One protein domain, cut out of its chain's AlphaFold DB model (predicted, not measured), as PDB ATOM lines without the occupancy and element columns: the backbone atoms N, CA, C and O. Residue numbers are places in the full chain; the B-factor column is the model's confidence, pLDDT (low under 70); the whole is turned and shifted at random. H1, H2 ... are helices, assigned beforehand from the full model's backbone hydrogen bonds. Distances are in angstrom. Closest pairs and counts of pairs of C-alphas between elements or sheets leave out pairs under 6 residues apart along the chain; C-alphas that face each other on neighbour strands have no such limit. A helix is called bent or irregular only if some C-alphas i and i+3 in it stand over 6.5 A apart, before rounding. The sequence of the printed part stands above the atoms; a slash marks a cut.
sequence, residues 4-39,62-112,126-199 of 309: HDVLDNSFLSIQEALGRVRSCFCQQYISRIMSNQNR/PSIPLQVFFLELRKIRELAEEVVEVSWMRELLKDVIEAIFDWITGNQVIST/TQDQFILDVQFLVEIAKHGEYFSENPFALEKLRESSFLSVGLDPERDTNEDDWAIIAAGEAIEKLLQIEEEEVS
ATOM      1  N   HIS A   4     200.665 256.079 250.932       78.56
ATOM      2  CA  HIS A   4     201.663 257.094 250.588       78.56
ATOM      3  C   HIS A   4     203.015 256.470 250.196       78.56
ATOM      4  O   HIS A   4     203.527 256.769 249.120       78.56
ATOM      5  N   ASP A   5     203.543 255.528 250.995       83.12
ATOM      6  CA  ASP A   5     204.805 254.829 250.701       83.12
ATOM      7  C   ASP A   5     204.737 254.098 249.351       83.12
ATOM      8  O   ASP A   5     205.724 254.011 248.621       83.12
ATOM      9  N   VAL A   6     203.580 253.516 249.021       83.38
ATOM     10  CA  VAL A   6     203.384 252.771 247.768       83.38
ATOM     11  C   VAL A   6     203.354 253.722 246.571       83.38
ATOM     12  O   VAL A   6     203.980 253.432 245.549       83.38
ATOM     13  N   LEU A   7     202.670 254.862 246.700       87.75
ATOM     14  CA  LEU A   7     202.605 255.882 245.653       87.75
ATOM     15  C   LEU A   7     203.984 256.492 245.377       87.75
ATOM     16  O   LEU A   7     204.401 256.497 244.218       87.75
ATOM     17  N   ASP A   8     204.728 256.895 246.410       87.69
ATOM     18  CA  ASP A   8     206.064 257.489 246.260       87.69
ATOM     19  C   ASP A   8     207.052 256.515 245.597       87.69
ATOM     20  O   ASP A   8     207.738 256.870 244.635       87.69
ATOM     21  N   ASN A   9     207.074 255.250 246.038       89.88
ATOM     22  CA  ASN A   9     207.904 254.215 245.412       89.88
ATOM     23  C   ASN A   9     207.511 253.966 243.944       89.88
ATOM     24  O   ASN A   9     208.384 253.757 243.096       89.88
ATOM     25  N   SER A  10     206.214 254.006 243.616       87.69
ATOM     26  CA  SER A  10     205.752 253.855 242.229       87.69
ATOM     27  C   SER A  10     206.155 255.045 241.349       87.69
ATOM     28  O   SER A  10     206.596 254.841 240.219       87.69
ATOM     29  N   PHE A  11     206.092 256.271 241.880       91.44
ATOM     30  CA  PHE A  11     206.485 257.487 241.175       91.44
ATOM     31  C   PHE A  11     207.987 257.496 240.862       91.44
ATOM     32  O   PHE A  11     208.366 257.683 239.707       91.44
ATOM     33  N   LEU A  12     208.830 257.187 241.855       93.00
ATOM     34  CA  LEU A  12     210.279 257.044 241.665       93.00
ATOM     35  C   LEU A  12     210.615 255.969 240.618       93.00
ATOM     36  O   LEU A  12     211.438 256.209 239.736       93.00
ATOM     37  N   SER A  13     209.929 254.821 240.655       92.00
ATOM     38  CA  SER A  13     210.117 253.740 239.671       92.00
ATOM     39  C   SER A  13     209.756 254.176 238.242       92.00
ATOM     40  O   SER A  13     210.428 253.792 237.284       92.00
ATOM     41  N   ILE A  14     208.707 254.992 238.081       93.81
ATOM     42  CA  ILE A  14     208.297 255.552 236.784       93.81
ATOM     43  C   ILE A  14     209.316 256.585 236.289       93.81
ATOM     44  O   ILE A  14     209.685 256.547 235.115       93.81
ATOM     45  N   GLN A  15     209.802 257.476 237.160       93.00
ATOM     46  CA  GLN A  15     210.842 258.446 236.801       93.00
ATOM     47  C   GLN A  15     212.150 257.755 236.395       93.00
ATOM     48  O   GLN A  15     212.747 258.129 235.386       93.00
ATOM     49  N   GLU A  16     212.565 256.709 237.115       94.06
ATOM     50  CA  GLU A  16     213.747 255.920 236.758       94.06
ATOM     51  C   GLU A  16     213.572 255.230 235.396       94.06
ATOM     52  O   GLU A  16     214.455 255.304 234.539       94.06
ATOM     53  N   ALA A  17     212.421 254.592 235.158       93.62
ATOM     54  CA  ALA A  17     212.122 253.959 233.877       93.62
ATOM     55  C   ALA A  17     212.117 254.974 232.718       93.62
ATOM     56  O   ALA A  17     212.683 254.694 231.660       93.62
ATOM     57  N   LEU A  18     211.544 256.166 232.924       90.56
ATOM     58  CA  LEU A  18     211.558 257.255 231.946       90.56
ATOM     59  C   LEU A  18     212.984 257.754 231.668       90.56
ATOM     60  O   LEU A  18     213.347 257.922 230.504       90.56
ATOM     61  N   GLY A  19     213.808 257.922 232.707       91.12
ATOM     62  CA  GLY A  19     215.222 258.280 232.572       91.12
ATOM     63  C   GLY A  19     215.992 257.259 231.730       91.12
ATOM     64  O   GLY A  19     216.642 257.627 230.756       91.12
ATOM     65  N   ARG A  20     215.823 255.959 232.012       93.31
ATOM     66  CA  ARG A  20     216.424 254.871 231.214       93.31
ATOM     67  C   ARG A  20     215.971 254.897 229.748       93.31
ATOM     68  O   ARG A  20     216.786 254.651 228.859       93.31
ATOM     69  N   VAL A  21     214.698 255.204 229.479       92.44
ATOM     70  CA  VAL A  21     214.176 255.361 228.108       92.44
ATOM     71  C   VAL A  21     214.814 256.565 227.406       92.44
ATOM     72  O   VAL A  21     215.249 256.416 226.264       92.44
ATOM     73  N   ARG A  22     214.943 257.717 228.081       91.94
ATOM     74  CA  ARG A  22     215.636 258.905 227.550       91.94
ATOM     75  C   ARG A  22     217.108 258.617 227.234       91.94
ATOM     76  O   ARG A  22     217.537 258.861 226.109       91.94
ATOM     77  N   SER A  23     217.861 258.015 228.158       91.25
ATOM     78  CA  SER A  23     219.269 257.653 227.925       91.25
ATOM     79  C   SER A  23     219.433 256.663 226.765       91.25
ATOM     80  O   SER A  23     220.308 256.845 225.921       91.25
ATOM     81  N   CYS A  24     218.564 255.649 226.673       92.69
ATOM     82  CA  CYS A  24     218.563 254.694 225.562       92.69
ATOM     83  C   CYS A  24     218.258 255.380 224.220       92.69
ATOM     84  O   CYS A  24     218.945 255.126 223.230       92.69
ATOM     85  N   PHE A  25     217.279 256.295 224.184       91.69
ATOM     86  CA  PHE A  25     216.988 257.101 222.998       91.69
ATOM     87  C   PHE A  25     218.212 257.913 222.557       91.69
ATOM     88  O   PHE A  25     218.597 257.822 221.393       91.69
ATOM     89  N   CYS A  26     218.868 258.627 223.479       92.50
ATOM     90  CA  CYS A  26     220.066 259.414 223.176       92.50
ATOM     91  C   CYS A  26     221.186 258.532 222.603       92.50
ATOM     92  O   CYS A  26     221.695 258.815 221.521       92.50
ATOM     93  N   GLN A  27     221.511 257.409 223.252       90.38
ATOM     94  CA  GLN A  27     222.542 256.474 222.782       90.38
ATOM     95  C   GLN A  27     222.248 255.913 221.382       90.38
ATOM     96  O   GLN A  27     223.139 255.874 220.530       90.38
ATOM     97  N   GLN A  28     221.004 255.501 221.119       90.44
ATOM     98  CA  GLN A  28     220.588 254.987 219.809       90.44
ATOM     99  C   GLN A  28     220.614 256.081 218.735       90.44
ATOM    100  O   GLN A  28     221.042 255.833 217.606       90.44
ATOM    101  N   TYR A  29     220.191 257.298 219.083       89.44
ATOM    102  CA  TYR A  29     220.187 258.443 218.182       89.44
ATOM    103  C   TYR A  29     221.612 258.868 217.803       89.44
ATOM    104  O   TYR A  29     221.923 258.942 216.616       89.44
ATOM    105  N   ILE A  30     222.509 259.021 218.783       88.44
ATOM    106  CA  ILE A  30     223.938 259.299 218.561       88.44
ATOM    107  C   ILE A  30     224.557 258.209 217.682       88.44
ATOM    108  O   ILE A  30     225.125 258.507 216.632       88.44
ATOM    109  N   SER A  31     224.374 256.934 218.045       86.81
ATOM    110  CA  SER A  31     224.900 255.796 217.277       86.81
ATOM    111  C   SER A  31     224.427 255.813 215.823       86.81
ATOM    112  O   SER A  31     225.208 255.559 214.903       86.81
ATOM    113  N   ARG A  32     223.155 256.157 215.587       87.81
ATOM    114  CA  ARG A  32     222.574 256.312 214.249       87.81
ATOM    115  C   ARG A  32     223.180 257.489 213.484       87.81
ATOM    116  O   ARG A  32     223.494 257.319 212.311       87.81
ATOM    117  N   ILE A  33     223.311 258.667 214.089       84.00
ATOM    118  CA  ILE A  33     223.882 259.848 213.422       84.00
ATOM    119  C   ILE A  33     225.337 259.576 213.026       84.00
ATOM    120  O   ILE A  33     225.689 259.693 211.851       84.00
ATOM    121  N   MET A  34     226.149 259.115 213.977       77.50
ATOM    122  CA  MET A  34     227.588 258.930 213.786       77.50
ATOM    123  C   MET A  34     227.906 257.779 212.814       77.50
ATOM    124  O   MET A  34     228.823 257.891 212.005       77.50
ATOM    125  N   SER A  35     227.099 256.708 212.784       75.88
ATOM    126  CA  SER A  35     227.255 255.626 211.790       75.88
ATOM    127  C   SER A  35     226.723 255.963 210.387       75.88
ATOM    128  O   SER A  35     227.127 255.335 209.403       75.88
ATOM    129  N   ASN A  36     225.851 256.969 210.243       62.88
ATOM    130  CA  ASN A  36     225.267 257.362 208.951       62.88
ATOM    131  C   ASN A  36     226.217 258.159 208.036       62.88
ATOM    132  O   ASN A  36     225.831 258.474 206.903       62.88
ATOM    133  N   GLN A  37     227.458 258.416 208.466       53.41
ATOM    134  CA  GLN A  37     228.500 259.150 207.730       53.41
ATOM    135  C   GLN A  37     228.719 258.647 206.283       53.41
ATOM    136  O   GLN A  37     229.117 259.410 205.406       53.41
ATOM    137  N   ASN A  38     228.376 257.386 205.991       41.97
ATOM    138  CA  ASN A  38     228.500 256.783 204.659       41.97
ATOM    139  C   ASN A  38     227.294 256.965 203.712       41.97
ATOM    140  O   ASN A  38     227.408 256.587 202.543       41.97
ATOM    141  N   ARG A  39     226.130 257.478 204.158       44.94
ATOM    142  CA  ARG A  39     224.874 257.378 203.371       44.94
ATOM    143  C   ARG A  39     224.329 258.676 202.773       44.94
ATOM    144  O   ARG A  39     223.584 258.604 201.798       44.94
ATOM    145  N   PRO A  62     232.029 272.681 210.623       92.25
ATOM    146  CA  PRO A  62     231.871 271.654 211.651       92.25
ATOM    147  C   PRO A  62     231.758 270.268 211.011       92.25
ATOM    148  O   PRO A  62     231.353 270.138 209.849       92.25
ATOM    149  N   SER A  63     232.103 269.217 211.748       90.56
ATOM    150  CA  SER A  63     232.191 267.875 211.181       90.56
ATOM    151  C   SER A  63     230.858 267.397 210.589       90.56
ATOM    152  O   SER A  63     229.766 267.675 211.093       90.56
ATOM    153  N   ILE A  64     230.932 266.653 209.479       88.25
ATOM    154  CA  ILE A  64     229.750 266.181 208.734       88.25
ATOM    155  C   ILE A  64     228.711 265.465 209.625       88.25
ATOM    156  O   ILE A  64     227.519 265.716 209.430       88.25
ATOM    157  N   PRO A  65     229.083 264.618 210.613       88.12
ATOM    158  CA  PRO A  65     228.103 264.024 211.520       88.12
ATOM    159  C   PRO A  65     227.319 265.060 212.335       88.12
ATOM    160  O   PRO A  65     226.122 264.870 212.539       88.12
ATOM    161  N   LEU A  66     227.938 266.177 212.737       91.88
ATOM    162  CA  LEU A  66     227.253 267.254 213.454       91.88
ATOM    163  C   LEU A  66     226.364 268.102 212.537       91.88
ATOM    164  O   LEU A  66     225.264 268.489 212.930       91.88
ATOM    165  N   GLN A  67     226.769 268.334 211.286       93.75
ATOM    166  CA  GLN A  67     225.882 268.963 210.297       93.75
ATOM    167  C   GLN A  67     224.614 268.116 210.071       93.75
ATOM    168  O   GLN A  67     223.498 268.635 210.031       93.75
ATOM    169  N   VAL A  68     224.769 266.787 209.983       91.00
ATOM    170  CA  VAL A  68     223.642 265.842 209.881       91.00
ATOM    171  C   VAL A  68     222.822 265.801 211.176       91.00
ATOM    172  O   VAL A  68     221.594 265.751 211.100       91.00
ATOM    173  N   PHE A  69     223.470 265.861 212.344       92.88
ATOM    174  CA  PHE A  69     222.815 265.977 213.651       92.88
ATOM    175  C   PHE A  69     221.866 267.176 213.700       92.88
ATOM    176  O   PHE A  69     220.694 266.984 214.015       92.88
ATOM    177  N   PHE A  70     222.333 268.375 213.334       94.81
ATOM    178  CA  PHE A  70     221.521 269.596 213.316       94.81
ATOM    179  C   PHE A  70     220.255 269.437 212.457       94.81
ATOM    180  O   PHE A  70     219.145 269.707 212.921       94.81
ATOM    181  N   LEU A  71     220.409 268.920 211.234       92.81
ATOM    182  CA  LEU A  71     219.300 268.714 210.298       92.81
ATOM    183  C   LEU A  71     218.328 267.595 210.715       92.81
ATOM    184  O   LEU A  71     217.156 267.654 210.347       92.81
ATOM    185  N   GLU A  72     218.766 266.558 211.439       92.06
ATOM    186  CA  GLU A  72     217.843 265.565 212.024       92.06
ATOM    187  C   GLU A  72     217.178 266.089 213.311       92.06
ATOM    188  O   GLU A  72     215.994 265.825 213.521       92.06
ATOM    189  N   LEU A  73     217.871 266.905 214.114       92.31
ATOM    190  CA  LEU A  73     217.327 267.538 215.323       92.31
ATOM    191  C   LEU A  73     216.182 268.507 214.983       92.31
ATOM    192  O   LEU A  73     215.137 268.486 215.635       92.31
ATOM    193  N   ARG A  74     216.349 269.311 213.921       91.81
ATOM    194  CA  ARG A  74     215.299 270.191 213.377       91.81
ATOM    195  C   ARG A  74     214.071 269.407 212.913       91.81
ATOM    196  O   ARG A  74     212.964 269.706 213.346       91.81
ATOM    197  N   LYS A  75     214.273 268.326 212.154       89.25
ATOM    198  CA  LYS A  75     213.183 267.443 211.702       89.25
ATOM    199  C   LYS A  75     212.428 266.780 212.856       89.25
ATOM    200  O   LYS A  75     211.217 266.608 212.760       89.25
ATOM    201  N   ILE A  76     213.102 266.421 213.955       88.06
ATOM    202  CA  ILE A  76     212.419 265.914 215.160       88.06
ATOM    203  C   ILE A  76     211.551 267.005 215.792       88.06
ATOM    204  O   ILE A  76     210.414 266.713 216.147       88.06
ATOM    205  N   ARG A  77     212.052 268.244 215.905       87.31
ATOM    206  CA  ARG A  77     211.268 269.382 216.413       87.31
ATOM    207  C   ARG A  77     210.010 269.605 215.569       87.31
ATOM    208  O   ARG A  77     208.919 269.573 216.123       87.31
ATOM    209  N   GLU A  78     210.162 269.748 214.256       87.06
ATOM    210  CA  GLU A  78     209.054 270.010 213.322       87.06
ATOM    211  C   GLU A  78     207.984 268.904 213.369       87.06
ATOM    212  O   GLU A  78     206.793 269.190 213.451       87.06
ATOM    213  N   LEU A  79     208.390 267.627 213.413       84.56
ATOM    214  CA  LEU A  79     207.460 266.495 213.555       84.56
ATOM    215  C   LEU A  79     206.784 266.412 214.936       84.56
ATOM    216  O   LEU A  79     205.765 265.735 215.079       84.56
ATOM    217  N   ALA A  80     207.360 267.035 215.963       82.31
ATOM    218  CA  ALA A  80     206.870 266.962 217.334       82.31
ATOM    219  C   ALA A  80     205.838 268.042 217.683       82.31
ATOM    220  O   ALA A  80     205.054 267.819 218.607       82.31
ATOM    221  N   GLU A  81     205.815 269.168 216.959       78.44
ATOM    222  CA  GLU A  81     204.946 270.324 217.242       78.44
ATOM    223  C   GLU A  81     203.446 269.973 217.278       78.44
ATOM    224  O   GLU A  81     202.691 270.587 218.031       78.44
ATOM    225  N   GLU A  82     203.016 268.945 216.538       74.81
ATOM    226  CA  GLU A  82     201.623 268.467 216.525       74.81
ATOM    227  C   GLU A  82     201.334 267.312 217.506       74.81
ATOM    228  O   GLU A  82     200.171 266.978 217.743       74.81
ATOM    229  N   VAL A  83     202.367 266.659 218.056       77.25
ATOM    230  CA  VAL A  83     202.250 265.320 218.675       77.25
ATOM    231  C   VAL A  83     202.631 265.299 220.158       77.25
ATOM    232  O   VAL A  83     202.146 264.442 220.900       77.25
ATOM    233  N   VAL A  84     203.502 266.206 220.611       79.94
ATOM    234  CA  VAL A  84     204.149 266.125 221.932       79.94
ATOM    235  C   VAL A  84     204.137 267.476 222.649       79.94
ATOM    236  O   VAL A  84     204.171 268.532 222.025       79.94
ATOM    237  N   GLU A  85     204.110 267.459 223.985       84.69
ATOM    238  CA  GLU A  85     204.248 268.679 224.781       84.69
ATOM    239  C   GLU A  85     205.611 269.352 224.524       84.69
ATOM    240  O   GLU A  85     206.669 268.724 224.629       84.69
ATOM    241  N   VAL A  86     205.585 270.649 224.200       82.00
ATOM    242  CA  VAL A  86     206.770 271.423 223.787       82.00
ATOM    243  C   VAL A  86     207.851 271.463 224.877       82.00
ATOM    244  O   VAL A  86     209.037 271.468 224.564       82.00
ATOM    245  N   SER A  87     207.458 271.465 226.154       85.25
ATOM    246  CA  SER A  87     208.353 271.351 227.318       85.25
ATOM    247  C   SER A  87     209.139 270.033 227.287       85.25
ATOM    248  O   SER A  87     210.365 270.045 227.203       85.25
ATOM    249  N   TRP A  88     208.436 268.899 227.246       87.06
ATOM    250  CA  TRP A  88     209.017 267.559 227.235       87.06
ATOM    251  C   TRP A  88     209.904 267.314 226.013       87.06
ATOM    252  O   TRP A  88     210.958 266.688 226.132       87.06
ATOM    253  N   MET A  89     209.502 267.818 224.840       88.44
ATOM    254  CA  MET A  89     210.315 267.718 223.627       88.44
ATOM    255  C   MET A  89     211.589 268.567 223.737       88.44
ATOM    256  O   MET A  89     212.669 268.088 223.403       88.44
ATOM    257  N   ARG A  90     211.500 269.797 224.261       88.88
ATOM    258  CA  ARG A  90     212.671 270.657 224.505       88.88
ATOM    259  C   ARG A  90     213.652 270.013 225.486       88.88
ATOM    260  O   ARG A  90     214.846 270.022 225.209       88.88
ATOM    261  N   GLU A  91     213.155 269.424 226.575       91.44
ATOM    262  CA  GLU A  91     213.972 268.646 227.515       91.44
ATOM    263  C   GLU A  91     214.654 267.457 226.830       91.44
ATOM    264  O   GLU A  91     215.859 267.298 226.964       91.44
ATOM    265  N   LEU A  92     213.926 266.649 226.050       91.44
ATOM    266  CA  LEU A  92     214.521 265.505 225.353       91.44
ATOM    267  C   LEU A  92     215.625 265.939 224.376       91.44
ATOM    268  O   LEU A  92     216.667 265.298 224.287       91.44
ATOM    269  N   LEU A  93     215.408 267.026 223.636       92.81
ATOM    270  CA  LEU A  93     216.393 267.552 222.691       92.81
ATOM    271  C   LEU A  93     217.598 268.186 223.415       92.81
ATOM    272  O   LEU A  93     218.715 268.109 222.904       92.81
ATOM    273  N   LYS A  94     217.401 268.738 224.621       95.12
ATOM    274  CA  LYS A  94     218.480 269.144 225.532       95.12
ATOM    275  C   LYS A  94     219.289 267.929 226.004       95.12
ATOM    276  O   LYS A  94     220.504 267.942 225.837       95.12
ATOM    277  N   ASP A  95     218.630 266.878 226.501       95.00
ATOM    278  CA  ASP A  95     219.269 265.625 226.941       95.00
ATOM    279  C   ASP A  95     220.113 265.001 225.804       95.00
ATOM    280  O   ASP A  95     221.199 264.469 226.031       95.00
ATOM    281  N   VAL A  96     219.651 265.120 224.551       94.75
ATOM    282  CA  VAL A  96     220.399 264.695 223.355       94.75
ATOM    283  C   VAL A  96     221.634 265.565 223.092       94.75
ATOM    284  O   VAL A  96     222.675 265.018 222.735       94.75
ATOM    285  N   ILE A  97     221.555 266.893 223.245       95.50
ATOM    286  CA  ILE A  97     222.720 267.784 223.086       95.50
ATOM    287  C   ILE A  97     223.762 267.504 224.177       95.50
ATOM    288  O   ILE A  97     224.941 267.378 223.859       95.50
ATOM    289  N   GLU A  98     223.335 267.344 225.434       95.69
ATOM    290  CA  GLU A  98     224.208 266.971 226.559       95.69
ATOM    291  C   GLU A  98     224.927 265.641 226.271       95.69
ATOM    292  O   GLU A  98     226.154 265.571 226.330       95.69
ATOM    293  N   ALA A  99     224.197 264.624 225.804       94.25
ATOM    294  CA  ALA A  99     224.788 263.341 225.432       94.25
ATOM    295  C   ALA A  99     225.718 263.406 224.196       94.25
ATOM    296  O   ALA A  99     226.602 262.559 224.055       94.25
ATOM    297  N   ILE A 100     225.555 264.385 223.293       93.50
ATOM    298  CA  ILE A 100     226.505 264.620 222.188       93.50
ATOM    299  C   ILE A 100     227.784 265.299 222.712       93.50
ATOM    300  O   ILE A 100     228.863 264.913 222.269       93.50
ATOM    301  N   PHE A 101     227.710 266.234 223.672       94.06
ATOM    302  CA  PHE A 101     228.908 266.771 224.345       94.06
ATOM    303  C   PHE A 101     229.709 265.648 225.029       94.06
ATOM    304  O   PHE A 101     230.910 265.516 224.779       94.06
ATOM    305  N   ASP A 102     229.044 264.782 225.802       91.25
ATOM    306  CA  ASP A 102     229.662 263.595 226.418       91.25
ATOM    307  C   ASP A 102     230.281 262.654 225.367       91.25
ATOM    308  O   ASP A 102     231.353 262.083 225.570       91.25
ATOM    309  N   TRP A 103     229.623 262.490 224.213       89.31
ATOM    310  CA  TRP A 103     230.130 261.644 223.135       89.31
ATOM    311  C   TRP A 103     231.359 262.241 222.445       89.31
ATOM    312  O   TRP A 103     232.314 261.506 222.206       89.31
ATOM    313  N   ILE A 104     231.377 263.540 222.123       86.50
ATOM    314  CA  ILE A 104     232.563 264.153 221.507       86.50
ATOM    315  C   ILE A 104     233.718 264.090 222.507       86.50
ATOM    316  O   ILE A 104     234.763 263.540 222.190       86.50
ATOM    317  N   THR A 105     233.530 264.557 223.738       86.75
ATOM    318  CA  THR A 105     234.595 264.556 224.757       86.75
ATOM    319  C   THR A 105     235.139 263.155 225.050       86.75
ATOM    320  O   THR A 105     236.351 262.959 225.066       86.75
ATOM    321  N   GLY A 106     234.268 262.151 225.191       81.94
ATOM    322  CA  GLY A 106     234.664 260.775 225.502       81.94
ATOM    323  C   GLY A 106     235.330 259.993 224.362       81.94
ATOM    324  O   GLY A 106     235.987 258.990 224.637       81.94
ATOM    325  N   ASN A 107     235.178 260.411 223.099       70.56
ATOM    326  CA  ASN A 107     235.788 259.731 221.942       70.56
ATOM    327  C   ASN A 107     237.028 260.448 221.383       70.56
ATOM    328  O   ASN A 107     237.669 259.922 220.472       70.56
ATOM    329  N   GLN A 108     237.373 261.626 221.906       66.25
ATOM    330  CA  GLN A 108     238.459 262.451 221.384       66.25
ATOM    331  C   GLN A 108     239.739 262.260 222.198       66.25
ATOM    332  O   GLN A 108     239.863 262.735 223.325       66.25
ATOM    333  N   VAL A 109     240.737 261.623 221.587       55.88
ATOM    334  CA  VAL A 109     242.134 261.763 222.008       55.88
ATOM    335  C   VAL A 109     242.741 262.852 221.132       55.88
ATOM    336  O   VAL A 109     243.075 262.598 219.976       55.88
ATOM    337  N   ILE A 110     242.853 264.076 221.654       58.41
ATOM    338  CA  ILE A 110     243.571 265.141 220.946       58.41
ATOM    339  C   ILE A 110     245.064 264.822 221.015       58.41
ATOM    340  O   ILE A 110     245.722 265.030 222.036       58.41
ATOM    341  N   SER A 111     245.607 264.309 219.913       50.53
ATOM    342  CA  SER A 111     247.047 264.148 219.759       50.53
ATOM    343  C   SER A 111     247.717 265.515 219.710       50.53
ATOM    344  O   SER A 111     247.567 266.270 218.748       50.53
ATOM    345  N   THR A 112     248.518 265.821 220.732       46.59
ATOM    346  CA  THR A 112     249.486 266.920 220.658       46.59
ATOM    347  C   THR A 112     250.384 266.712 219.433       46.59
ATOM    348  O   THR A 112     250.831 265.577 219.233       46.59
ATOM    349  N   THR A 126     241.949 267.483 214.352       82.06
ATOM    350  CA  THR A 126     242.781 268.565 214.869       82.06
ATOM    351  C   THR A 126     242.103 269.234 216.063       82.06
ATOM    352  O   THR A 126     240.876 269.225 216.186       82.06
ATOM    353  N   GLN A 127     242.911 269.867 216.917       85.88
ATOM    354  CA  GLN A 127     242.431 270.754 217.978       85.88
ATOM    355  C   GLN A 127     241.393 271.755 217.439       85.88
ATOM    356  O   GLN A 127     240.315 271.884 218.014       85.88
ATOM    357  N   ASP A 128     241.659 272.364 216.282       88.25
ATOM    358  CA  ASP A 128     240.741 273.290 215.611       88.25
ATOM    359  C   ASP A 128     239.388 272.637 215.282       88.25
ATOM    360  O   ASP A 128     238.341 273.222 215.549       88.25
ATOM    361  N   GLN A 129     239.373 271.404 214.755       90.06
ATOM    362  CA  GLN A 129     238.117 270.705 214.465       90.06
ATOM    363  C   GLN A 129     237.345 270.386 215.749       90.06
ATOM    364  O   GLN A 129     236.124 270.502 215.752       90.06
ATOM    365  N   PHE A 130     238.025 270.024 216.845       91.25
ATOM    366  CA  PHE A 130     237.370 269.847 218.147       91.25
ATOM    367  C   PHE A 130     236.746 271.158 218.642       91.25
ATOM    368  O   PHE A 130     235.586 271.162 219.051       91.25
ATOM    369  N   ILE A 131     237.486 272.269 218.568       92.31
ATOM    370  CA  ILE A 131     237.007 273.595 218.982       92.31
ATOM    371  C   ILE A 131     235.787 274.012 218.160       92.31
ATOM    372  O   ILE A 131     234.777 274.429 218.727       92.31
ATOM    373  N   LEU A 132     235.846 273.840 216.841       93.44
ATOM    374  CA  LEU A 132     234.743 274.152 215.941       93.44
ATOM    375  C   LEU A 132     233.517 273.259 216.180       93.44
ATOM    376  O   LEU A 132     232.394 273.756 216.178       93.44
ATOM    377  N   ASP A 133     233.714 271.963 216.418       94.00
ATOM    378  CA  ASP A 133     232.632 271.012 216.691       94.00
ATOM    379  C   ASP A 133     231.931 271.315 218.028       94.00
ATOM    380  O   ASP A 133     230.699 271.360 218.083       94.00
ATOM    381  N   VAL A 134     232.697 271.595 219.090       95.06
ATOM    382  CA  VAL A 134     232.177 272.037 220.398       95.06
ATOM    383  C   VAL A 134     231.431 273.364 220.266       95.06
ATOM    384  O   VAL A 134     230.314 273.496 220.771       95.06
ATOM    385  N   GLN A 135     231.993 274.340 219.549       95.19
ATOM    386  CA  GLN A 135     231.340 275.633 219.354       95.19
ATOM    387  C   GLN A 135     230.073 275.518 218.494       95.19
ATOM    388  O   GLN A 135     229.079 276.192 218.759       95.19
ATOM    389  N   PHE A 136     230.049 274.611 217.519       96.62
ATOM    390  CA  PHE A 136     228.855 274.332 216.731       96.62
ATOM    391  C   PHE A 136     227.734 273.707 217.568       96.62
ATOM    392  O   PHE A 136     226.581 274.103 217.407       96.62
ATOM    393  N   LEU A 137     228.034 272.832 218.538       96.88
ATOM    394  CA  LEU A 137     227.026 272.392 219.517       96.88
ATOM    395  C   LEU A 137     226.470 273.553 220.347       96.88
ATOM    396  O   LEU A 137     225.264 273.597 220.591       96.88
ATOM    397  N   VAL A 138     227.321 274.498 220.756       96.94
ATOM    398  CA  VAL A 138     226.899 275.704 221.488       96.94
ATOM    399  C   VAL A 138     225.960 276.564 220.636       96.94
ATOM    400  O   VAL A 138     224.924 277.005 221.137       96.94
ATOM    401  N   GLU A 139     226.244 276.751 219.347       97.50
ATOM    402  CA  GLU A 139     225.346 277.493 218.454       97.50
ATOM    403  C   GLU A 139     224.042 276.730 218.150       97.50
ATOM    404  O   GLU A 139     222.976 277.346 218.154       97.50
ATOM    405  N   ILE A 140     224.059 275.396 218.002       96.81
ATOM    406  CA  ILE A 140     222.826 274.582 217.911       96.81
ATOM    407  C   ILE A 140     221.982 274.758 219.182       96.81
ATOM    408  O   ILE A 140     220.758 274.924 219.117       96.81
ATOM    409  N   ALA A 141     222.638 274.726 220.343       97.06
ATOM    410  CA  ALA A 141     222.011 274.846 221.648       97.06
ATOM    411  C   ALA A 141     221.329 276.213 221.845       97.06
ATOM    412  O   ALA A 141     220.201 276.270 222.351       97.06
ATOM    413  N   LYS A 142     221.985 277.292 221.394       96.00
ATOM    414  CA  LYS A 142     221.444 278.660 221.342       96.00
ATOM    415  C   LYS A 142     220.295 278.784 220.340       96.00
ATOM    416  O   LYS A 142     219.218 279.223 220.727       96.00
ATOM    417  N   HIS A 143     220.494 278.357 219.090       94.88
ATOM    418  CA  HIS A 143     219.511 278.477 218.004       94.88
ATOM    419  C   HIS A 143     218.182 277.779 218.331       94.88
ATOM    420  O   HIS A 143     217.113 278.281 217.994       94.88
ATOM    421  N   GLY A 144     218.226 276.630 219.012       92.81
ATOM    422  CA  GLY A 144     217.020 275.941 219.468       92.81
ATOM    423  C   GLY A 144     216.493 276.364 220.845       92.81
ATOM    424  O   GLY A 144     215.518 275.768 221.305       92.81
ATOM    425  N   GLU A 145     217.111 277.342 221.512       94.19
ATOM    426  CA  GLU A 145     216.747 277.831 222.854       94.19
ATOM    427  C   GLU A 145     216.710 276.744 223.954       94.19
ATOM    428  O   GLU A 145     216.023 276.892 224.971       94.19
ATOM    429  N   TYR A 146     217.447 275.640 223.786       94.69
ATOM    430  CA  TYR A 146     217.361 274.461 224.664       94.69
ATOM    431  C   TYR A 146     217.828 274.727 226.103       94.69
ATOM    432  O   TYR A 146     217.372 274.071 227.035       94.69
ATOM    433  N   PHE A 147     218.704 275.719 226.282       95.31
ATOM    434  CA  PHE A 147     219.259 276.139 227.573       95.31
ATOM    435  C   PHE A 147     218.774 277.536 227.997       95.31
ATOM    436  O   PHE A 147     219.380 278.164 228.860       95.31
ATOM    437  N   SER A 148     217.681 278.038 227.412       93.38
ATOM    438  CA  SER A 148     217.121 279.372 227.711       93.38
ATOM    439  C   SER A 148     216.808 279.596 229.198       93.38
ATOM    440  O   SER A 148     217.003 280.699 229.705       93.38
ATOM    441  N   GLU A 149     216.395 278.552 229.920       93.00
ATOM    442  CA  GLU A 149     216.143 278.592 231.370       93.00
ATOM    443  C   GLU A 149     217.427 278.649 232.219       93.00
ATOM    444  O   GLU A 149     217.402 279.122 233.355       93.00
ATOM    445  N   ASN A 150     218.556 278.168 231.687       93.12
ATOM    446  CA  ASN A 150     219.844 278.150 232.377       93.12
ATOM    447  C   ASN A 150     221.027 278.227 231.387       93.12
ATOM    448  O   ASN A 150     221.689 277.213 231.137       93.12
ATOM    449  N   PRO A 151     221.347 279.423 230.853       93.38
ATOM    450  CA  PRO A 151     222.456 279.593 229.912       93.38
ATOM    451  C   PRO A 151     223.817 279.182 230.495       93.38
ATOM    452  O   PRO A 151     224.680 278.690 229.773       93.38
ATOM    453  N   PHE A 152     223.991 279.294 231.818       94.06
ATOM    454  CA  PHE A 152     225.207 278.863 232.516       94.06
ATOM    455  C   PHE A 152     225.440 277.345 232.474       94.06
ATOM    456  O   PHE A 152     226.563 276.907 232.705       94.06
ATOM    457  N   ALA A 153     224.414 276.525 232.218       95.69
ATOM    458  CA  ALA A 153     224.611 275.091 232.012       95.69
ATOM    459  C   ALA A 153     225.270 274.803 230.654       95.69
ATOM    460  O   ALA A 153     226.163 273.964 230.591       95.69
ATOM    461  N   LEU A 154     224.894 275.540 229.602       95.94
ATOM    462  CA  LEU A 154     225.532 275.425 228.289       95.94
ATOM    463  C   LEU A 154     226.996 275.872 228.332       95.94
ATOM    464  O   LEU A 154     227.862 275.197 227.783       95.94
ATOM    465  N   GLU A 155     227.270 276.972 229.035       94.38
ATOM    466  CA  GLU A 155     228.637 277.456 229.234       94.38
ATOM    467  C   GLU A 155     229.500 276.415 229.959       94.38
ATOM    468  O   GLU A 155     230.570 276.049 229.486       94.38
ATOM    469  N   LYS A 156     228.983 275.817 231.038       95.31
ATOM    470  CA  LYS A 156     229.691 274.748 231.758       95.31
ATOM    471  C   LYS A 156     229.966 273.513 230.907       95.31
ATOM    472  O   LYS A 156     231.019 272.915 231.087       95.31
ATOM    473  N   LEU A 157     229.056 273.129 230.007       95.62
ATOM    474  CA  LEU A 157     229.280 272.018 229.071       95.62
ATOM    475  C   LEU A 157     230.415 272.340 228.092       95.62
ATOM    476  O   LEU A 157     231.260 271.480 227.835       95.62
ATOM    477  N   ARG A 158     230.476 273.582 227.593       94.88
ATOM    478  CA  ARG A 158     231.574 274.091 226.756       94.88
ATOM    479  C   ARG A 158     232.904 274.051 227.519       94.88
ATOM    480  O   ARG A 158     233.843 273.400 227.064       94.88
ATOM    481  N   GLU A 159     232.957 274.665 228.703       94.19
ATOM    482  CA  GLU A 159     234.129 274.671 229.590       94.19
ATOM    483  C   GLU A 159     234.612 273.249 229.911       94.19
ATOM    484  O   GLU A 159     235.784 272.930 229.706       94.19
ATOM    485  N   SER A 160     233.718 272.364 230.372       94.31
ATOM    486  CA  SER A 160     234.077 270.984 230.713       94.31
ATOM    487  C   SER A 160     234.556 270.197 229.500       94.31
ATOM    488  O   SER A 160     235.431 269.345 229.646       94.31
ATOM    489  N   SER A 161     234.027 270.496 228.309       92.88
ATOM    490  CA  SER A 161     234.455 269.837 227.078       92.88
ATOM    491  C   SER A 161     235.902 270.170 226.741       92.88
ATOM    492  O   SER A 161     236.695 269.250 226.560       92.88
ATOM    493  N   PHE A 162     236.280 271.450 226.751       91.75
ATOM    494  CA  PHE A 162     237.673 271.861 226.556       91.75
ATOM    495  C   PHE A 162     238.603 271.283 227.626       91.75
ATOM    496  O   PHE A 162     239.606 270.649 227.295       91.75
ATOM    497  N   LEU A 163     238.226 271.397 228.901       91.69
ATOM    498  CA  LEU A 163     239.039 270.890 230.007       91.69
ATOM    499  C   LEU A 163     239.241 269.366 229.947       91.69
ATOM    500  O   LEU A 163     240.312 268.886 230.314       91.69
ATOM    501  N   SER A 164     238.255 268.601 229.455       89.69
ATOM    502  CA  SER A 164     238.351 267.135 229.339       89.69
ATOM    503  C   SER A 164     239.457 266.662 228.384       89.69
ATOM    504  O   SER A 164     240.045 265.605 228.606       89.69
ATOM    505  N   VAL A 165     239.780 267.473 227.372       87.88
ATOM    506  CA  VAL A 165     240.825 267.208 226.368       87.88
ATOM    507  C   VAL A 165     242.105 268.027 226.602       87.88
ATOM    508  O   VAL A 165     243.008 268.016 225.770       87.88
ATOM    509  N   GLY A 166     242.208 268.724 227.741       86.94
ATOM    510  CA  GLY A 166     243.383 269.519 228.118       86.94
ATOM    511  C   GLY A 166     243.467 270.915 227.489       86.94
ATOM    512  O   GLY A 166     244.515 271.553 227.595       86.94
ATOM    513  N   LEU A 167     242.387 271.395 226.865       88.94
ATOM    514  CA  LEU A 167     242.282 272.752 226.328       88.94
ATOM    515  C   LEU A 167     241.805 273.738 227.402       88.94
ATOM    516  O   LEU A 167     241.050 273.398 228.314       88.94
ATOM    517  N   ASP A 168     242.258 274.978 227.277       88.75
ATOM    518  CA  ASP A 168     241.901 276.108 228.126       88.75
ATOM    519  C   ASP A 168     240.807 276.935 227.421       88.75
ATOM    520  O   ASP A 168     241.089 277.505 226.364       88.75
ATOM    521  N   PRO A 169     239.575 277.016 227.965       85.62
ATOM    522  CA  PRO A 169     238.470 277.732 227.325       85.62
ATOM    523  C   PRO A 169     238.754 279.209 227.021       85.62
ATOM    524  O   PRO A 169     238.177 279.745 226.086       85.62
ATOM    525  N   GLU A 170     239.613 279.875 227.799       84.38
ATOM    526  CA  GLU A 170     239.875 281.316 227.667       84.38
ATOM    527  C   GLU A 170     241.109 281.616 226.815       84.38
ATOM    528  O   GLU A 170     241.228 282.699 226.242       84.38
ATOM    529  N   ARG A 171     242.057 280.681 226.724       82.88
ATOM    530  CA  ARG A 171     243.212 280.830 225.831       82.88
ATOM    531  C   ARG A 171     242.914 280.299 224.432       82.88
ATOM    532  O   ARG A 171     243.237 280.966 223.458       82.88
ATOM    533  N   ASP A 172     242.304 279.120 224.334       79.31
ATOM    534  CA  ASP A 172     242.285 278.348 223.090       79.31
ATOM    535  C   ASP A 172     241.056 278.647 222.199       79.31
ATOM    536  O   ASP A 172     241.015 278.177 221.064       79.31
ATOM    537  N   THR A 173     240.080 279.459 222.650       74.00
ATOM    538  CA  THR A 173     238.987 279.975 221.783       74.00
ATOM    539  C   THR A 173     239.058 281.467 221.461       74.00
ATOM    540  O   THR A 173     238.418 281.906 220.507       74.00
ATOM    541  N   ASN A 174     239.817 282.254 222.226       64.88
ATOM    542  CA  ASN A 174     239.715 283.720 222.217       64.88
ATOM    543  C   ASN A 174     240.658 284.424 221.220       64.88
ATOM    544  O   ASN A 174     240.731 285.652 221.233       64.88
ATOM    545  N   GLU A 175     241.399 283.696 220.377       63.56
ATOM    546  CA  GLU A 175     242.396 284.330 219.496       63.56
ATOM    547  C   GLU A 175     241.783 285.191 218.374       63.56
ATOM    548  O   GLU A 175     242.422 286.161 217.987       63.56
ATOM    549  N   ASP A 176     240.559 284.900 217.895       71.25
ATOM    550  CA  ASP A 176     239.876 285.693 216.841       71.25
ATOM    551  C   ASP A 176     238.332 285.475 216.756       71.25
ATOM    552  O   ASP A 176     237.716 285.774 215.733       71.25
ATOM    553  N   ASP A 177     237.679 284.878 217.769       87.56
ATOM    554  CA  ASP A 177     236.266 284.401 217.724       87.56
ATOM    555  C   ASP A 177     235.930 283.463 216.532       87.56
ATOM    556  O   ASP A 177     234.765 283.149 216.261       87.56
ATOM    557  N   TRP A 178     236.950 282.973 215.818       90.81
ATOM    558  CA  TRP A 178     236.826 282.328 214.507       90.81
ATOM    559  C   TRP A 178     235.872 281.127 214.511       90.81
ATOM    560  O   TRP A 178     235.084 280.953 213.582       90.81
ATOM    561  N   ALA A 179     235.897 280.324 215.579       91.19
ATOM    562  CA  ALA A 179     235.050 279.147 215.727       91.19
ATOM    563  C   ALA A 179     233.580 279.520 215.963       91.19
ATOM    564  O   ALA A 179     232.691 278.802 215.510       91.19
ATOM    565  N   ILE A 180     233.313 280.650 216.630       92.75
ATOM    566  CA  ILE A 180     231.957 281.169 216.865       92.75
ATOM    567  C   ILE A 180     231.362 281.632 215.534       92.75
ATOM    568  O   ILE A 180     230.243 281.254 215.188       92.75
ATOM    569  N   ILE A 181     232.142 282.391 214.759       93.25
ATOM    570  CA  ILE A 181     231.748 282.891 213.436       93.25
ATOM    571  C   ILE A 181     231.503 281.717 212.477       93.25
ATOM    572  O   ILE A 181     230.426 281.621 211.887       93.25
ATOM    573  N   ALA A 182     232.448 280.778 212.371       93.69
ATOM    574  CA  ALA A 182     232.329 279.615 211.493       93.69
ATOM    575  C   ALA A 182     231.156 278.690 211.877       93.69
ATOM    576  O   ALA A 182     230.456 278.186 210.994       93.69
ATOM    577  N   ALA A 183     230.894 278.498 213.175       95.56
ATOM    578  CA  ALA A 183     229.734 277.754 213.662       95.56
ATOM    579  C   ALA A 183     228.402 278.445 213.319       95.56
ATOM    580  O   ALA A 183     227.479 277.784 212.838       95.56
ATOM    581  N   GLY A 184     228.310 279.764 213.521       95.75
ATOM    582  CA  GLY A 184     227.131 280.560 213.172       95.75
ATOM    583  C   GLY A 184     226.838 280.525 211.670       95.75
ATOM    584  O   GLY A 184     225.739 280.149 211.261       95.75
ATOM    585  N   GLU A 185     227.851 280.793 210.838       95.56
ATOM    586  CA  GLU A 185     227.738 280.680 209.380       95.56
ATOM    587  C   GLU A 185     227.330 279.268 208.929       95.56
ATOM    588  O   GLU A 185     226.594 279.117 207.953       95.56
ATOM    589  N   ALA A 186     227.804 278.215 209.604       96.06
ATOM    590  CA  ALA A 186     227.423 276.843 209.278       96.06
ATOM    591  C   ALA A 186     225.935 276.576 209.557       96.06
ATOM    592  O   ALA A 186     225.290 275.909 208.748       96.06
ATOM    593  N   ILE A 187     225.368 277.124 210.640       96.31
ATOM    594  CA  ILE A 187     223.919 277.063 210.895       96.31
ATOM    595  C   ILE A 187     223.147 277.769 209.777       96.31
ATOM    596  O   ILE A 187     222.244 277.167 209.197       96.31
ATOM    597  N   GLU A 188     223.523 279.002 209.429       95.75
ATOM    598  CA  GLU A 188     222.852 279.775 208.371       95.75
ATOM    599  C   GLU A 188     222.888 279.050 207.015       95.75
ATOM    600  O   GLU A 188     221.852 278.885 206.366       95.75
ATOM    601  N   LYS A 189     224.055 278.522 206.623       94.38
ATOM    602  CA  LYS A 189     224.228 277.743 205.384       94.38
ATOM    603  C   LYS A 189     223.379 276.467 205.383       94.38
ATOM    604  O   LYS A 189     222.783 276.138 204.360       94.38
ATOM    605  N   LEU A 190     223.293 275.748 206.507       94.31
ATOM    606  CA  LEU A 190     222.484 274.526 206.613       94.31
ATOM    607  C   LEU A 190     220.977 274.814 206.545       94.31
ATOM    608  O   LEU A 190     220.251 274.043 205.918       94.31
ATOM    609  N   LEU A 191     220.519 275.925 207.129       93.81
ATOM    610  CA  LEU A 191     219.130 276.385 207.018       93.81
ATOM    611  C   LEU A 191     218.773 276.752 205.571       93.81
ATOM    612  O   LEU A 191     217.748 276.297 205.066       93.81
ATOM    613  N   GLN A 192     219.644 277.494 204.875       92.69
ATOM    614  CA  GLN A 192     219.434 277.836 203.464       92.69
ATOM    615  C   GLN A 192     219.355 276.580 202.578       92.69
ATOM    616  O   GLN A 192     218.479 276.478 201.721       92.69
ATOM    617  N   ILE A 193     220.239 275.596 202.792       89.31
ATOM    618  CA  ILE A 193     220.214 274.327 202.045       89.31
ATOM    619  C   ILE A 193     218.889 273.581 202.268       89.31
ATOM    620  O   ILE A 193     218.332 273.036 201.315       89.31
ATOM    621  N   GLU A 194     218.363 273.567 203.495       88.19
ATOM    622  CA  GLU A 194     217.085 272.921 203.814       88.19
ATOM    623  C   GLU A 194     215.892 273.622 203.136       88.19
ATOM    624  O   GLU A 194     215.056 272.950 202.527       88.19
ATOM    625  N   GLU A 195     215.849 274.959 203.142       87.81
ATOM    626  CA  GLU A 195     214.825 275.753 202.442       87.81
ATOM    627  C   GLU A 195     214.869 275.543 200.915       87.81
ATOM    628  O   GLU A 195     213.828 275.378 200.263       87.81
ATOM    629  N   GLU A 196     216.069 275.477 200.328       86.00
ATOM    630  CA  GLU A 196     216.265 275.181 198.906       86.00
ATOM    631  C   GLU A 196     215.861 273.743 198.529       86.00
ATOM    632  O   GLU A 196     215.341 273.524 197.428       86.00
ATOM    633  N   GLU A 197     216.079 272.755 199.405       82.19
ATOM    634  CA  GLU A 197     215.637 271.370 199.180       82.19
ATOM    635  C   GLU A 197     214.107 271.248 199.214       82.19
ATOM    636  O   GLU A 197     213.533 270.629 198.309       82.19
ATOM    637  N   VAL A 198     213.438 271.894 200.177       75.88
ATOM    638  CA  VAL A 198     211.968 271.960 200.246       75.88
ATOM    639  C   VAL A 198     211.412 272.629 198.986       75.88
ATOM    640  O   VAL A 198     210.596 272.030 198.280       75.88
ATOM    641  N   SER A 199     211.934 273.803 198.624       72.62
ATOM    642  CA  SER A 199     211.503 274.576 197.447       72.62
ATOM    643  C   SER A 199     211.695 273.836 196.116       72.62
ATOM    644  O   SER A 199     210.948 274.053 195.165       72.62
TER     645      SER A 199
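This is residues 4 to 39, 62 to 112 and 126 to 199 of the 309 residues of an uncharacterized protein of Punica granatum (UniProt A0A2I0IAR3). Four helices, H2 to H5, pack side by side in an up-and-down bundle, each running against the one before it in the chain; the long helix H1 crosses this bundle over H2 and H3, and residues 4 to 21 of H1 stick out as a free arm. H6 crosses H4 on another side of the bundle. The printed part has 161 residues with six named helices, in the order H1 H2 H3 H4 H5 H6, and no named strand; its class is all helix. The whole is compact, with a radius of gyration of the C-alphas of 17.4 A; it spans 58 by 44 by 32 A, and the body without the free arm spans 46 by 32 by 30 A.

H1, the longest helix, is residues 4 to 38, from C-alpha 4 at (201.663, 257.094, 250.588) to C-alpha 38, 53.2 A away; it is irregular, with C-alphas 35 and 38 standing 7.3 A apart. H2 is residues 64 to 80. H3 is residues 86 to 107, 31.3 A long, with C-alpha 86 at (206.770, 271.423, 223.787). H4 is residues 127 to 143 and H5 residues 151 to 164. H6 is residues 178 to 199, 31.5 A long, ending with C-alpha 199 at (211.503, 274.576, 197.447).

H1 touches H3 with residues 22 to 30 alone, at a steep tilt of 57 degrees; the closest C-alphas are those of Cys 26 and Val 96, 5.3 A apart. With residues 33 to 37 alone H1 touches H2, closest at the C-alphas of Met 34 and Pro 65, 5.6 A. H3 and H4 are the hub, touching four helices each; they run opposite ways at a shallow tilt of 5 degrees, and the C-alphas of Ile 97 and Ala 141 come closest at 7.2 A. H2 and H3 form a helical hairpin at 15 degrees, closest at the C-alphas of Ala 80 and Met 89, 7.2 A. H4 and H5 form another at 14 degrees, closest at the C-alphas of Val 134 and Arg 158, 6.7 A. H6 touches H4 with residues 179 to 187 alone, at a steep tilt of 58 degrees; the C-alphas of Phe 136 and Ala 183 are closest, 4.7 A apart. H1 and H6 are apart. In H2, H3, H4, H5 and H6 every O i to N i+4 pair is within hydrogen-bond range; in H1, 29 of 31 are.

The C-alphas of His 4 and Asp 176 are the two farthest apart, 58.5 A. Residues 40 to 61 are not printed, with 17.9 A between C-alphas 39 and 62, nor are residues 113 to 125, with 9.0 A between C-alphas 112 and 126. The link from H5 to H6, residues 165 to 177, is long. Mean pLDDT of the printed part is 87.6; residues 36 to 39, 108 to 112 and 174 to 175 are under 70.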